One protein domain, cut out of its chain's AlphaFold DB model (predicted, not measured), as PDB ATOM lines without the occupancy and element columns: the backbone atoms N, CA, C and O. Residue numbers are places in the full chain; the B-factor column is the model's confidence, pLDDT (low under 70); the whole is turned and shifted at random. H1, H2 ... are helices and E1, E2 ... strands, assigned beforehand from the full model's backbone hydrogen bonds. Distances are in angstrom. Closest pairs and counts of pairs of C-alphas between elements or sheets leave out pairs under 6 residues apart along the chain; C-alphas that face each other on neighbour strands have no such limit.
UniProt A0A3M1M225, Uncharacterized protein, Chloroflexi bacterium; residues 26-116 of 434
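This is residues 26 to 116 of the 434 residues of an uncharacterized protein of Chloroflexi bacterium (UniProt A0A3M1M225). An elongated helical domain has H5 near its middle: the longest helix, H4, crosses H5 at about a right angle and reaches on toward one end of the domain, and H5 packs on H3 with its first residues, 102 to 106. H1 and H3 run the same way, nearly side by side, and beyond them, at the end far from H4, lie the short helix H2 and the three-residue strand E1, to which the first two printed residues pair. The printed part has 91 residues, with five named helices and one named strand in the order H1, H2, E1, H3, H4, H5, and its class is mostly helix. The whole is compact, with a radius of gyration of the C-alphas of 13.1 A, and its C-alphas span 41 by 24 by 19 A.

H4, residues 75 to 91, is the longest helix at 24.5 A from first to last C-alpha; it begins at C-alpha 75 at (-38.899, -9.168, 31.833). H5, residues 102 to 116, measures 21.9 A and ends at C-alpha 116 at (-31.502, -19.867, 22.226). H3, residues 62 to 72, is 15.5 A long. H1, residues 28 to 40, is 18.6 A long and begins at C-alpha 28 at (-53.856, -21.799, 15.349). H2, residues 52 to 55, measures 5.5 A, and E1, residues 59 to 61, measures 6.9 A.

H4 touches H5 with residues 80 to 85 alone, and their closest C-alphas, those of Ile 81 and Ala 108, are 5.6 A apart. The lines of these two helices stand at 80 degrees, about perpendicular. H5 in turn touches H3 with residues 102 to 106 alone; the closest C-alphas are those of Ala 63 and Pro 102, at 5.4 A. H3 and H5 run the same way at a steep tilt of 56 degrees. H3 and H4 are near each other, with 5 pairs of C-alphas within 10 A. H1 and H3 are close but not clearly touching, their closest C-alphas being those of Val 31 and Leu 65, 7.7 A apart, and they run the same way at a shallow tilt of 25 degrees. H1 and H5 are also close but not clearly touching, with the C-alphas of Leu 38 and Leu 113 closest at 7.2 A, and they run the same way at a steep tilt of 45 degrees. H1 and H4 are apart, but only just, at 8.3 A between their closest C-alphas. E1 pairs with no named strand, but its residues 59 to 60 pair antiparallel with residues 26 to 27. The closest C-alphas of H1 and E1 are those of Met 28 and Glu 59, 5.5 A apart. E1 and H3 meet only through their link. H2 and H1 are close but not clearly touching, with the C-alphas of Met 28 and Trp 54 closest at 7.7 A; H2 is apart from H3, H4 and H5. Every O i to N i+4 pair is within hydrogen-bond range in H1, H3 and H4, while in H5 it is 9 of 11, and H2 is too short for such a pair.

The two C-alphas farthest apart, those of Gly 52 and Glu 93, are 40.9 A apart, and the first and last printed C-alphas, those of Ile 26 and Gln 116, are 23.1 A apart. The printed part has no cut. The link from H1 to H2, 11 residues, is long, and the link from H4 to H5, 10 residues, is short; the links from H2 to E1, from E1 to H3 and from H3 to H4 are tight. The mean pLDDT of the printed part is 93.9, and no printed residue is under 70.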
ATOM      1  N   ILE A  26     -52.670 -16.021  11.210       93.44
ATOM      2  CA  ILE A  26     -51.774 -17.145  11.485       93.44
ATOM      3  C   ILE A  26     -52.634 -18.353  11.884       93.44
ATOM      4  O   ILE A  26     -53.533 -18.201  12.718       93.44
ATOM      5  N   PRO A  27     -52.367 -19.555  11.339       95.44
ATOM      6  CA  PRO A  27     -53.078 -20.765  11.735       95.44
ATOM      7  C   PRO A  27     -52.831 -21.098  13.209       95.44
ATOM      8  O   PRO A  27     -51.700 -21.002  13.697       95.44
ATOM      9  N   MET A  28     -53.882 -21.534  13.905       93.12
ATOM     10  CA  MET A  28     -53.856 -21.799  15.349       93.12
ATOM     11  C   MET A  28     -52.712 -22.728  15.781       93.12
ATOM     12  O   MET A  28     -52.054 -22.474  16.789       93.12
ATOM     13  N   ASP A  29     -52.417 -23.773  15.007       92.25
ATOM     14  CA  ASP A  29     -51.356 -24.730  15.340       92.25
ATOM     15  C   ASP A  29     -49.985 -24.053  15.472       92.25
ATOM     16  O   ASP A  29     -49.218 -24.346  16.393       92.25
ATOM     17  N   ARG A  30     -49.702 -23.072  14.603       94.88
ATOM     18  CA  ARG A  30     -48.464 -22.284  14.657       94.88
ATOM     19  C   ARG A  30     -48.446 -21.362  15.875       94.88
ATOM     20  O   ARG A  30     -47.389 -21.178  16.476       94.88
ATOM     21  N   VAL A  31     -49.601 -20.829  16.276       94.94
ATOM     22  CA  VAL A  31     -49.741 -20.028  17.503       94.94
ATOM     23  C   VAL A  31     -49.421 -20.869  18.739       94.94
ATOM     24  O   VAL A  31     -48.603 -20.467  19.569       94.94
ATOM     25  N   LEU A  32     -50.005 -22.064  18.843       93.38
ATOM     26  CA  LEU A  32     -49.766 -22.980  19.961       93.38
ATOM     27  C   LEU A  32     -48.303 -23.436  20.020       93.38
ATOM     28  O   LEU A  32     -47.705 -23.451  21.098       93.38
ATOM     29  N   GLN A  33     -47.701 -23.739  18.865       94.75
ATOM     30  CA  GLN A  33     -46.285 -24.088  18.771       94.75
ATOM     31  C   GLN A  33     -45.381 -22.930  19.220       94.75
ATOM     32  O   GLN A  33     -44.422 -23.150  19.962       94.75
ATOM     33  N   LEU A  34     -45.693 -21.693  18.819       95.81
ATOM     34  CA  LEU A  34     -44.938 -20.509  19.231       95.81
ATOM     35  C   LEU A  34     -45.019 -20.289  20.750       95.81
ATOM     36  O   LEU A  34     -43.990 -20.082  21.393       95.81
ATOM     37  N   ILE A  35     -46.215 -20.401  21.342       95.50
ATOM     38  CA  ILE A  35     -46.413 -20.282  22.797       95.50
ATOM     39  C   ILE A  35     -45.630 -21.371  23.545       95.50
ATOM     40  O   ILE A  35     -45.008 -21.086  24.572       95.50
ATOM     41  N   ALA A  36     -45.622 -22.606  23.034       93.19
ATOM     42  CA  ALA A  36     -44.848 -23.700  23.618       93.19
ATOM     43  C   ALA A  36     -43.338 -23.405  23.599       93.19
ATOM     44  O   ALA A  36     -42.695 -23.481  24.649       93.19
ATOM     45  N   ARG A  37     -42.791 -22.964  22.456       95.81
ATOM     46  CA  ARG A  37     -41.369 -22.589  22.334       95.81
ATOM     47  C   ARG A  37     -40.997 -21.435  23.261       95.81
ATOM     48  O   ARG A  37     -39.971 -21.489  23.932       95.81
ATOM     49  N   LEU A  38     -41.848 -20.416  23.368       95.69
ATOM     50  CA  LEU A  38     -41.623 -19.291  24.279       95.69
ATOM     51  C   LEU A  38     -41.646 -19.704  25.756       95.69
ATOM     52  O   LEU A  38     -40.900 -19.150  26.572       95.69
ATOM     53  N   ARG A  39     -42.466 -20.698  26.108       94.50
ATOM     54  CA  ARG A  39     -42.501 -21.277  27.454       94.50
ATOM     55  C   ARG A  39     -41.230 -22.064  27.761       94.50
ATOM     56  O   ARG A  39     -40.647 -21.863  28.825       94.50
ATOM     57  N   GLU A  40     -40.781 -22.915  26.843       93.19
ATOM     58  CA  GLU A  40     -39.514 -23.653  26.967       93.19
ATOM     59  C   GLU A  40     -38.320 -22.698  27.098       93.19
ATOM     60  O   GLU A  40     -37.456 -22.877  27.958       93.19
ATOM     61  N   ALA A  41     -38.351 -21.609  26.331       93.75
ATOM     62  CA  ALA A  41     -37.381 -20.525  26.362       93.75
ATOM     63  C   ALA A  41     -37.391 -19.689  27.659       93.75
ATOM     64  O   ALA A  41     -36.472 -18.890  27.869       93.75
ATOM     65  N   ARG A  42     -38.396 -19.865  28.534       94.56
ATOM     66  CA  ARG A  42     -38.677 -19.025  29.718       94.56
ATOM     67  C   ARG A  42     -38.889 -17.539  29.384       94.56
ATOM     68  O   ARG A  42     -38.605 -16.659  30.197       94.56
ATOM     69  N   MET A  43     -39.403 -17.248  28.190       96.19
ATOM     70  CA  MET A  43     -39.711 -15.881  27.750       96.19
ATOM     71  C   MET A  43     -41.092 -15.401  28.205       96.19
ATOM     72  O   MET A  43     -41.372 -14.212  28.121       96.19
ATOM     73  N   ILE A  44     -41.939 -16.295  28.713       96.12
ATOM     74  CA  ILE A  44     -43.309 -16.010  29.155       96.12
ATOM     75  C   ILE A  44     -43.450 -16.338  30.645       96.12
ATOM     76  O   ILE A  44     -42.929 -17.356  31.108       96.12
ATOM     77  N   GLU A  45     -44.159 -15.486  31.385       90.06
ATOM     78  CA  GLU A  45     -44.516 -15.698  32.791       90.06
ATOM     79  C   GLU A  45     -45.957 -16.231  32.910       90.06
ATOM     80  O   GLU A  45     -46.903 -15.666  32.366       90.06
ATOM     81  N   GLY A  46     -46.132 -17.330  33.652       88.06
ATOM     82  CA  GLY A  46     -47.447 -17.920  33.924       88.06
ATOM     83  C   GLY A  46     -47.996 -18.843  32.826       88.06
ATOM     84  O   GLY A  46     -47.299 -19.247  31.892       88.06
ATOM     85  N   GLU A  47     -49.258 -19.243  32.989       86.69
ATOM     86  CA  GLU A  47     -50.000 -20.004  31.981       86.69
ATOM     87  C   GLU A  47     -50.735 -19.026  31.062       86.69
ATOM     88  O   GLU A  47     -51.620 -18.302  31.505       86.69
ATOM     89  N   ILE A  48     -50.365 -19.008  29.778       90.12
ATOM     90  CA  ILE A  48     -51.165 -18.349  28.742       90.12
ATOM     91  C   ILE A  48     -52.310 -19.280  28.378       90.12
ATOM     92  O   ILE A  48     -52.082 -20.365  27.835       90.12
ATOM     93  N   THR A  49     -53.527 -18.836  28.657       87.06
ATOM     94  CA  THR A  49     -54.754 -19.404  28.106       87.06
ATOM     95  C   THR A  49     -55.192 -18.539  26.929       87.06
ATOM     96  O   THR A  49     -55.578 -17.392  27.161       87.06
ATOM     97  N   PRO A  50     -55.132 -19.046  25.682       86.75
ATOM     98  CA  PRO A  50     -55.693 -18.338  24.538       86.75
ATOM     99  C   PRO A  50     -57.166 -17.993  24.811       86.75
ATOM    100  O   PRO A  50     -57.862 -18.815  25.420       86.75
ATOM    101  N   PRO A  51     -57.664 -16.824  24.371       88.62
ATOM    102  CA  PRO A  51     -59.084 -16.500  24.454       88.62
ATOM    103  C   PRO A  51     -59.933 -17.640  23.882       88.62
ATOM    104  O   PRO A  51     -59.609 -18.186  22.829       88.62
ATOM    105  N   GLY A  52     -61.031 -18.007  24.551       83.94
ATOM    106  CA  GLY A  52     -61.861 -19.147  24.127       83.94
ATOM    107  C   GLY A  52     -62.381 -19.027  22.689       83.94
ATOM    108  O   GLY A  52     -62.518 -20.027  21.992       83.94
ATOM    109  N   GLU A  53     -62.577 -17.797  22.211       86.88
ATOM    110  CA  GLU A  53     -62.974 -17.488  20.833       86.88
ATOM    111  C   GLU A  53     -61.945 -17.926  19.789       86.88
ATOM    112  O   GLU A  53     -62.310 -18.220  18.652       86.88
ATOM    113  N   TRP A  54     -60.666 -17.993  20.160       88.56
ATOM    114  CA  TRP A  54     -59.608 -18.429  19.259       88.56
ATOM    115  C   TRP A  54     -59.709 -19.928  19.004       88.56
ATOM    116  O   TRP A  54     -59.527 -20.352  17.875       88.56
ATOM    117  N   ILE A  55     -60.076 -20.730  20.008       82.88
ATOM    118  CA  ILE A  55     -60.189 -22.196  19.879       82.88
ATOM    119  C   ILE A  55     -61.228 -22.585  18.812       82.88
ATOM    120  O   ILE A  55     -61.109 -23.627  18.175       82.88
ATOM    121  N   LEU A  56     -62.233 -21.732  18.592       83.69
ATOM    122  CA  LEU A  56     -63.272 -21.934  17.583       83.69
ATOM    123  C   LEU A  56     -62.859 -21.464  16.178       83.69
ATOM    124  O   LEU A  56     -63.548 -21.781  15.210       83.69
ATOM    125  N   ARG A  57     -61.762 -20.708  16.048       86.69
ATOM    126  CA  ARG A  57     -61.257 -20.181  14.775       86.69
ATOM    127  C   ARG A  57     -60.013 -20.960  14.343       86.69
ATOM    128  O   ARG A  57     -59.094 -21.175  15.126       86.69
ATOM    129  N   SER A  58     -59.948 -21.353  13.072       87.75
ATOM    130  CA  SER A  58     -58.744 -21.979  12.496       87.75
ATOM    131  C   SER A  58     -57.569 -21.001  12.386       87.75
ATOM    132  O   SER A  58     -56.411 -21.417  12.337       87.75
ATOM    133  N   GLU A  59     -57.869 -19.702  12.363       93.38
ATOM    134  CA  GLU A  59     -56.926 -18.617  12.127       93.38
ATOM    135  C   GLU A  59     -57.094 -17.491  13.154       93.38
ATOM    136  O   GLU A  59     -58.210 -17.133  13.543       93.38
ATOM    137  N   VAL A  60     -55.968 -16.924  13.582       93.81
ATOM    138  CA  VAL A  60     -55.879 -15.842  14.573       93.81
ATOM    139  C   VAL A  60     -55.223 -14.628  13.929       93.81
ATOM    140  O   VAL A  60     -54.249 -14.777  13.191       93.81
ATOM    141  N   SER A  61     -55.716 -13.421  14.215       95.25
ATOM    142  CA  SER A  61     -55.075 -12.193  13.732       95.25
ATOM    143  C   SER A  61     -53.710 -11.990  14.401       95.25
ATOM    144  O   SER A  61     -53.552 -12.175  15.611       95.25
ATOM    145  N   VAL A  62     -52.704 -11.578  13.624       95.81
ATOM    146  CA  VAL A  62     -51.351 -11.318  14.151       95.81
ATOM    147  C   VAL A  62     -51.384 -10.247  15.239       95.81
ATOM    148  O   VAL A  62     -50.684 -10.380  16.238       95.81
ATOM    149  N   ALA A  63     -52.222  -9.218  15.085       94.62
ATOM    150  CA  ALA A  63     -52.400  -8.178  16.097       94.62
ATOM    151  C   ALA A  63     -52.872  -8.765  17.438       94.62
ATOM    152  O   ALA A  63     -52.214  -8.553  18.455       94.62
ATOM    153  N   GLY A  64     -53.920  -9.599  17.421       94.38
ATOM    154  CA  GLY A  64     -54.436 -10.240  18.632       94.38
ATOM    155  C   GLY A  64     -53.411 -11.151  19.310       94.38
ATOM    156  O   GLY A  64     -53.305 -11.163  20.535       94.38
ATOM    157  N   LEU A  65     -52.604 -11.878  18.526       95.81
ATOM    158  CA  LEU A  65     -51.490 -12.668  19.058       95.81
ATOM    159  C   LEU A  65     -50.428 -11.797  19.728       95.81
ATOM    160  O   LEU A  65     -49.961 -12.126  20.817       95.81
ATOM    161  N   VAL A  66     -50.029 -10.702  19.086       96.62
ATOM    162  CA  VAL A  66     -49.005  -9.807  19.626       96.62
ATOM    163  C   VAL A  66     -49.464  -9.166  20.929       96.62
ATOM    164  O   VAL A  66     -48.673  -9.123  21.868       96.62
ATOM    165  N   ASP A  67     -50.719  -8.738  21.021       95.81
ATOM    166  CA  ASP A  67     -51.259  -8.151  22.248       95.81
ATOM    167  C   ASP A  67     -51.244  -9.164  23.400       95.81
ATOM    168  O   ASP A  67     -50.685  -8.879  24.462       95.81
ATOM    169  N   LEU A  68     -51.701 -10.397  23.146       95.94
ATOM    170  CA  LEU A  68     -51.633 -11.486  24.125       95.94
ATOM    171  C   LEU A  68     -50.188 -11.767  24.570       95.94
ATOM    172  O   LEU A  68     -49.912 -11.951  25.754       95.94
ATOM    173  N   LEU A  69     -49.234 -11.800  23.635       96.56
ATOM    174  CA  LEU A  69     -47.829 -12.021  23.980       96.56
ATOM    175  C   LEU A  69     -47.271 -10.867  24.819       96.56
ATOM    176  O   LEU A  69     -46.592 -11.119  25.812       96.56
ATOM    177  N   LYS A  70     -47.566  -9.611  24.472       96.31
ATOM    178  CA  LYS A  70     -47.085  -8.428  25.203       96.31
ATOM    179  C   LYS A  70     -47.527  -8.427  26.667       96.31
ATOM    180  O   LYS A  70     -46.726  -8.055  27.525       96.31
ATOM    181  N   GLU A  71     -48.745  -8.885  26.947       96.44
ATOM    182  CA  GLU A  71     -49.285  -9.004  28.308       96.44
ATOM    183  C   GLU A  71     -48.579 -10.075  29.150       96.44
ATOM    184  O   GLU A  71     -48.449  -9.923  30.365       96.44
ATOM    185  N   HIS A  72     -48.089 -11.141  28.513       97.06
ATOM    186  CA  HIS A  72     -47.569 -12.326  29.200       97.06
ATOM    187  C   HIS A  72     -46.047 -12.518  29.109       97.06
ATOM    188  O   HIS A  72     -45.490 -13.443  29.713       97.06
ATOM    189  N   LEU A  73     -45.339 -11.670  28.365       96.94
ATOM    190  CA  LEU A  73     -43.884 -11.727  28.260       96.94
ATOM    191  C   LEU A  73     -43.209 -11.397  29.598       96.94
ATOM    192  O   LEU A  73     -43.475 -10.375  30.231       96.94
ATOM    193  N   SER A  74     -42.256 -12.244  29.983       96.56
ATOM    194  CA  SER A  74     -41.392 -12.015  31.137       96.56
ATOM    195  C   SER A  74     -40.475 -10.815  30.899       96.56
ATOM    196  O   SER A  74     -40.199 -10.427  29.758       96.56
ATOM    197  N   LYS A  75     -39.911 -10.243  31.971       95.88
ATOM    198  CA  LYS A  75     -38.899  -9.168  31.833       95.88
ATOM    199  C   LYS A  75     -37.707  -9.603  30.972       95.88
ATOM    200  O   LYS A  75     -37.133  -8.794  30.244       95.88
ATOM    201  N   GLU A  76     -37.335 -10.876  31.074       94.06
ATOM    202  CA  GLU A  76     -36.256 -11.472  30.291       94.06
ATOM    203  C   GLU A  76     -36.667 -11.669  28.825       94.06
ATOM    204  O   GLU A  76     -35.896 -11.329  27.928       94.06
ATOM    205  N   GLY A  77     -37.899 -12.120  28.568       96.19
ATOM    206  CA  GLY A  77     -38.463 -12.218  27.221       96.19
ATOM    207  C   GLY A  77     -38.465 -10.869  26.503       96.19
ATOM    208  O   GLY A  77     -37.937 -10.758  25.395       96.19
ATOM    209  N   TRP A  78     -38.941  -9.817  27.175       97.56
ATOM    210  CA  TRP A  78     -38.895  -8.443  26.668       97.56
ATOM    211  C   TRP A  78     -37.478  -7.976  26.335       97.56
ATOM    212  O   TRP A  78     -37.249  -7.404  25.267       97.56
ATOM    213  N   ARG A  79     -36.507  -8.233  27.221       97.00
ATOM    214  CA  ARG A  79     -35.106  -7.856  26.984       97.00
ATOM    215  C   ARG A  79     -34.563  -8.506  25.710       97.00
ATOM    216  O   ARG A  79     -33.952  -7.811  24.902       97.00
ATOM    217  N   ARG A  80     -34.813  -9.803  25.520       96.62
ATOM    218  CA  ARG A  80     -34.326 -10.569  24.362       96.62
ATOM    219  C   ARG A  80     -34.938 -10.097  23.050       96.62
ATOM    220  O   ARG A  80     -34.209  -9.919  22.079       96.62
ATOM    221  N   ILE A  81     -36.243  -9.831  23.041       97.50
ATOM    222  CA  ILE A  81     -36.943  -9.305  21.860       97.50
ATOM    223  C   ILE A  81     -36.383  -7.929  21.485       97.50
ATOM    224  O   ILE A  81     -36.025  -7.696  20.333       97.50
ATOM    225  N   LEU A  82     -36.218  -7.025  22.456       97.44
ATOM    226  CA  LEU A  82     -35.636  -5.704  22.199       97.44
ATOM    227  C   LEU A  82     -34.181  -5.788  21.723       97.44
ATOM    228  O   LEU A  82     -33.751  -4.969  20.910       97.44
ATOM    229  N   GLU A  83     -33.409  -6.758  22.211       97.25
ATOM    230  CA  GLU A  83     -32.052  -6.993  21.728       97.25
ATOM    231  C   GLU A  83     -32.039  -7.509  20.282       97.25
ATOM    232  O   GLU A  83     -31.231  -7.033  19.483       97.25
ATOM    233  N   ALA A  84     -32.958  -8.413  19.924       97.12
ATOM    234  CA  ALA A  84     -33.144  -8.874  18.550       97.12
ATOM    235  C   ALA A  84     -33.485  -7.707  17.607       97.12
ATOM    236  O   ALA A  84     -32.811  -7.540  16.591       97.12
ATOM    237  N   ILE A  85     -34.419  -6.830  18.000       97.44
ATOM    238  CA  ILE A  85     -34.782  -5.618  17.241       97.44
ATOM    239  C   ILE A  85     -33.579  -4.691  17.060       97.44
ATOM    240  O   ILE A  85     -33.246  -4.305  15.942       97.44
ATOM    241  N   ARG A  86     -32.875  -4.346  18.147       97.25
ATOM    242  CA  ARG A  86     -31.698  -3.460  18.072       97.25
ATOM    243  C   ARG A  86     -30.614  -4.029  17.174       97.25
ATOM    244  O   ARG A  86     -29.912  -3.272  16.513       97.25
ATOM    245  N   ARG A  87     -30.435  -5.347  17.194       96.69
ATOM    246  CA  ARG A  87     -29.437  -6.023  16.377       96.69
ATOM    247  C   ARG A  87     -29.830  -6.003  14.904       96.69
ATOM    248  O   ARG A  87     -29.003  -5.591  14.097       96.69
ATOM    249  N   HIS A  88     -31.075  -6.354  14.579       96.81
ATOM    250  CA  HIS A  88     -31.600  -6.273  13.215       96.81
ATOM    251  C   HIS A  88     -31.430  -4.862  12.636       96.81
ATOM    252  O   HIS A  88     -30.821  -4.702  11.579       96.81
ATOM    253  N   ASN A  89     -31.847  -3.843  13.394       97.00
ATOM    254  CA  ASN A  89     -31.776  -2.432  13.001       97.00
ATOM    255  C   ASN A  89     -30.339  -1.896  12.860       97.00
ATOM    256  O   ASN A  89     -30.139  -0.846  12.259       97.00
ATOM    257  N   ARG A  90     -29.334  -2.576  13.429       96.56
ATOM    258  CA  ARG A  90     -27.910  -2.237  13.241       96.56
ATOM    259  C   ARG A  90     -27.277  -2.950  12.050       96.56
ATOM    260  O   ARG A  90     -26.286  -2.455  11.529       96.56
ATOM    261  N   GLN A  91     -27.765  -4.141  11.709       95.31
ATOM    262  CA  GLN A  91     -27.118  -5.044  10.752       95.31
ATOM    263  C   GLN A  91     -27.740  -4.996   9.356       95.31
ATOM    264  O   GLN A  91     -27.070  -5.359   8.395       95.31
ATOM    265  N   THR A  92     -28.997  -4.574   9.242       90.69
ATOM    266  CA  THR A  92     -29.752  -4.646   7.988       90.69
ATOM    267  C   THR A  92     -29.948  -3.245   7.420       90.69
ATOM    268  O   THR A  92     -30.422  -2.361   8.124       90.69
ATOM    269  N   GLU A  93     -29.655  -3.050   6.132       90.88
ATOM    270  CA  GLU A  93     -29.962  -1.807   5.392       90.88
ATOM    271  C   GLU A  93     -31.458  -1.682   5.018       90.88
ATOM    272  O   GLU A  93     -31.863  -0.774   4.296       90.88
ATOM    273  N   GLY A  94     -32.285  -2.624   5.482       90.94
ATOM    274  CA  GLY A  94     -33.708  -2.733   5.179       90.94
ATOM    275  C   GLY A  94     -34.617  -1.888   6.084       90.94
ATOM    276  O   GLY A  94     -34.145  -1.047   6.851       90.94
ATOM    277  N   PRO A  95     -35.945  -2.106   6.004       92.88
ATOM    278  CA  PRO A  95     -36.896  -1.419   6.866       92.88
ATOM    279  C   PRO A  95     -36.625  -1.765   8.332       92.88
ATOM    280  O   PRO A  95     -36.532  -2.935   8.701       92.88
ATOM    281  N   LEU A  96     -36.513  -0.728   9.160       95.81
ATOM    282  CA  LEU A  96     -36.301  -0.883  10.593       95.81
ATOM    283  C   LEU A  96     -37.505  -1.585  11.223       95.81
ATOM    284  O   LEU A  96     -38.648  -1.199  10.977       95.81
ATOM    285  N   TRP A  97     -37.232  -2.570  12.076       97.50
ATOM    286  CA  TRP A  97     -38.254  -3.208  12.893       97.50
ATOM    287  C   TRP A  97     -38.754  -2.236  13.955       97.50
ATOM    288  O   TRP A  97     -37.964  -1.706  14.750       97.50
ATOM    289  N   ASP A  98     -40.071  -2.050  13.983       95.50
ATOM    290  CA  ASP A  98     -40.773  -1.258  14.986       95.50
ATOM    291  C   ASP A  98     -41.584  -2.182  15.917       95.50
ATOM    292  O   ASP A  98     -42.489  -2.874  15.452       95.50
ATOM    293  N   PRO A  99     -41.335  -2.199  17.244       93.75
ATOM    294  CA  PRO A  99     -42.113  -3.016  18.183       93.75
ATOM    295  C   PRO A  99     -43.612  -2.656  18.247       93.75
ATOM    296  O   PRO A  99     -44.407  -3.421  18.813       93.75
ATOM    297  N   ALA A 100     -44.016  -1.497  17.715       93.75
ATOM    298  CA  ALA A 100     -45.420  -1.135  17.563       93.75
ATOM    299  C   ALA A 100     -46.104  -1.905  16.420       93.75
ATOM    300  O   ALA A 100     -47.310  -2.137  16.492       93.75
ATOM    301  N   ARG A 101     -45.357  -2.345  15.400       95.19
ATOM    302  CA  ARG A 101     -45.890  -3.103  14.265       95.19
ATOM    303  C   ARG A 101     -45.969  -4.594  14.611       95.19
ATOM    304  O   ARG A 101     -44.942  -5.195  14.932       95.19
ATOM    305  N   PRO A 102     -47.153  -5.231  14.529       95.31
ATOM    306  CA  PRO A 102     -47.309  -6.628  14.933       95.31
ATOM    307  C   PRO A 102     -46.417  -7.611  14.158       95.31
ATOM    308  O   PRO A 102     -45.879  -8.550  14.739       95.31
ATOM    309  N   THR A 103     -46.217  -7.376  12.860       95.19
ATOM    310  CA  THR A 103     -45.361  -8.207  11.998       95.19
ATOM    311  C   THR A 103     -43.901  -8.172  12.433       95.19
ATOM    312  O   THR A 103     -43.269  -9.217  12.572       95.19
ATOM    313  N   ASP A 104     -43.386  -6.976  12.705       96.69
ATOM    314  CA  ASP A 104     -41.991  -6.751  13.083       96.69
ATOM    315  C   ASP A 104     -41.731  -7.302  14.488       96.69
ATOM    316  O   ASP A 104     -40.691  -7.907  14.754       96.69
ATOM    317  N   PHE A 105     -42.711  -7.158  15.386       97.25
ATOM    318  CA  PHE A 105     -42.659  -7.747  16.718       97.25
ATOM    319  C   PHE A 105     -42.604  -9.276  16.665       97.25
ATOM    320  O   PHE A 105     -41.775  -9.883  17.344       97.25
ATOM    321  N   LEU A 106     -43.450  -9.912  15.849       96.94
ATOM    322  CA  LEU A 106     -43.459 -11.368  15.715       96.94
ATOM    323  C   LEU A 106     -42.160 -11.890  15.074       96.94
ATOM    324  O   LEU A 106     -41.606 -12.878  15.553       96.94
ATOM    325  N   ALA A 107     -41.615 -11.182  14.079       96.75
ATOM    326  CA  ALA A 107     -40.303 -11.490  13.507       96.75
ATOM    327  C   ALA A 107     -39.180 -11.395  14.556       96.75
ATOM    328  O   ALA A 107     -38.323 -12.276  14.647       96.75
ATOM    329  N   ALA A 108     -39.216 -10.372  15.416       97.44
ATOM    330  CA  ALA A 108     -38.264 -10.230  16.511       97.44
ATOM    331  C   ALA A 108     -38.379 -11.343  17.563       97.44
ATOM    332  O   ALA A 108     -37.369 -11.757  18.136       97.44
ATOM    333  N   VAL A 109     -39.592 -11.838  17.820       97.19
ATOM    334  CA  VAL A 109     -39.835 -12.989  18.698       97.19
ATOM    335  C   VAL A 109     -39.222 -14.264  18.110       97.19
ATOM    336  O   VAL A 109     -38.523 -14.983  18.825       97.19
ATOM    337  N   GLU A 110     -39.437 -14.535  16.822       96.56
ATOM    338  CA  GLU A 110     -38.863 -15.705  16.144       96.56
ATOM    339  C   GLU A 110     -37.323 -15.649  16.122       96.56
ATOM    340  O   GLU A 110     -36.667 -16.640  16.449       96.56
ATOM    341  N   GLU A 111     -36.738 -14.477  15.852       96.00
ATOM    342  CA  GLU A 111     -35.285 -14.248  15.897       96.00
ATOM    343  C   GLU A 111     -34.706 -14.432  17.312       96.00
ATOM    344  O   GLU A 111     -33.619 -14.989  17.491       96.00
ATOM    345  N   ALA A 112     -35.428 -13.982  18.344       96.25
ATOM    346  CA  ALA A 112     -35.020 -14.169  19.734       96.25
ATOM    347  C   ALA A 112     -35.024 -15.654  20.140       96.25
ATOM    348  O   ALA A 112     -34.114 -16.092  20.846       96.25
ATOM    349  N   LEU A 113     -36.007 -16.428  19.667       95.94
ATOM    350  CA  LEU A 113     -36.094 -17.872  19.904       95.94
ATOM    351  C   LEU A 113     -34.996 -18.653  19.173       95.94
ATOM    352  O   LEU A 113     -34.370 -19.521  19.778       95.94
ATOM    353  N   ALA A 114     -34.724 -18.326  17.906       94.56
ATOM    354  CA  ALA A 114     -33.732 -19.029  17.086       94.56
ATOM    355  C   ALA A 114     -32.322 -19.017  17.706       94.56
ATOM    356  O   ALA A 114     -31.554 -19.964  17.560       94.56
ATOM    357  N   ARG A 115     -31.980 -17.965  18.455       87.69
ATOM    358  CA  ARG A 115     -30.659 -17.822  19.092       87.69
ATOM    359  C   ARG A 115     -30.482 -18.630  20.373       87.69
ATOM    360  O   ARG A 115     -29.351 -18.801  20.817       87.69
ATOM    361  N   GLN A 116     -31.565 -19.106  20.977       77.00
ATOM    362  CA  GLN A 116     -31.502 -19.867  22.226       77.00
ATOM    363  C   GLN A 116     -31.173 -21.349  22.007       77.00
ATOM    364  O   GLN A 116     -30.777 -22.030  22.950       77.00
TER     365      GLN A 116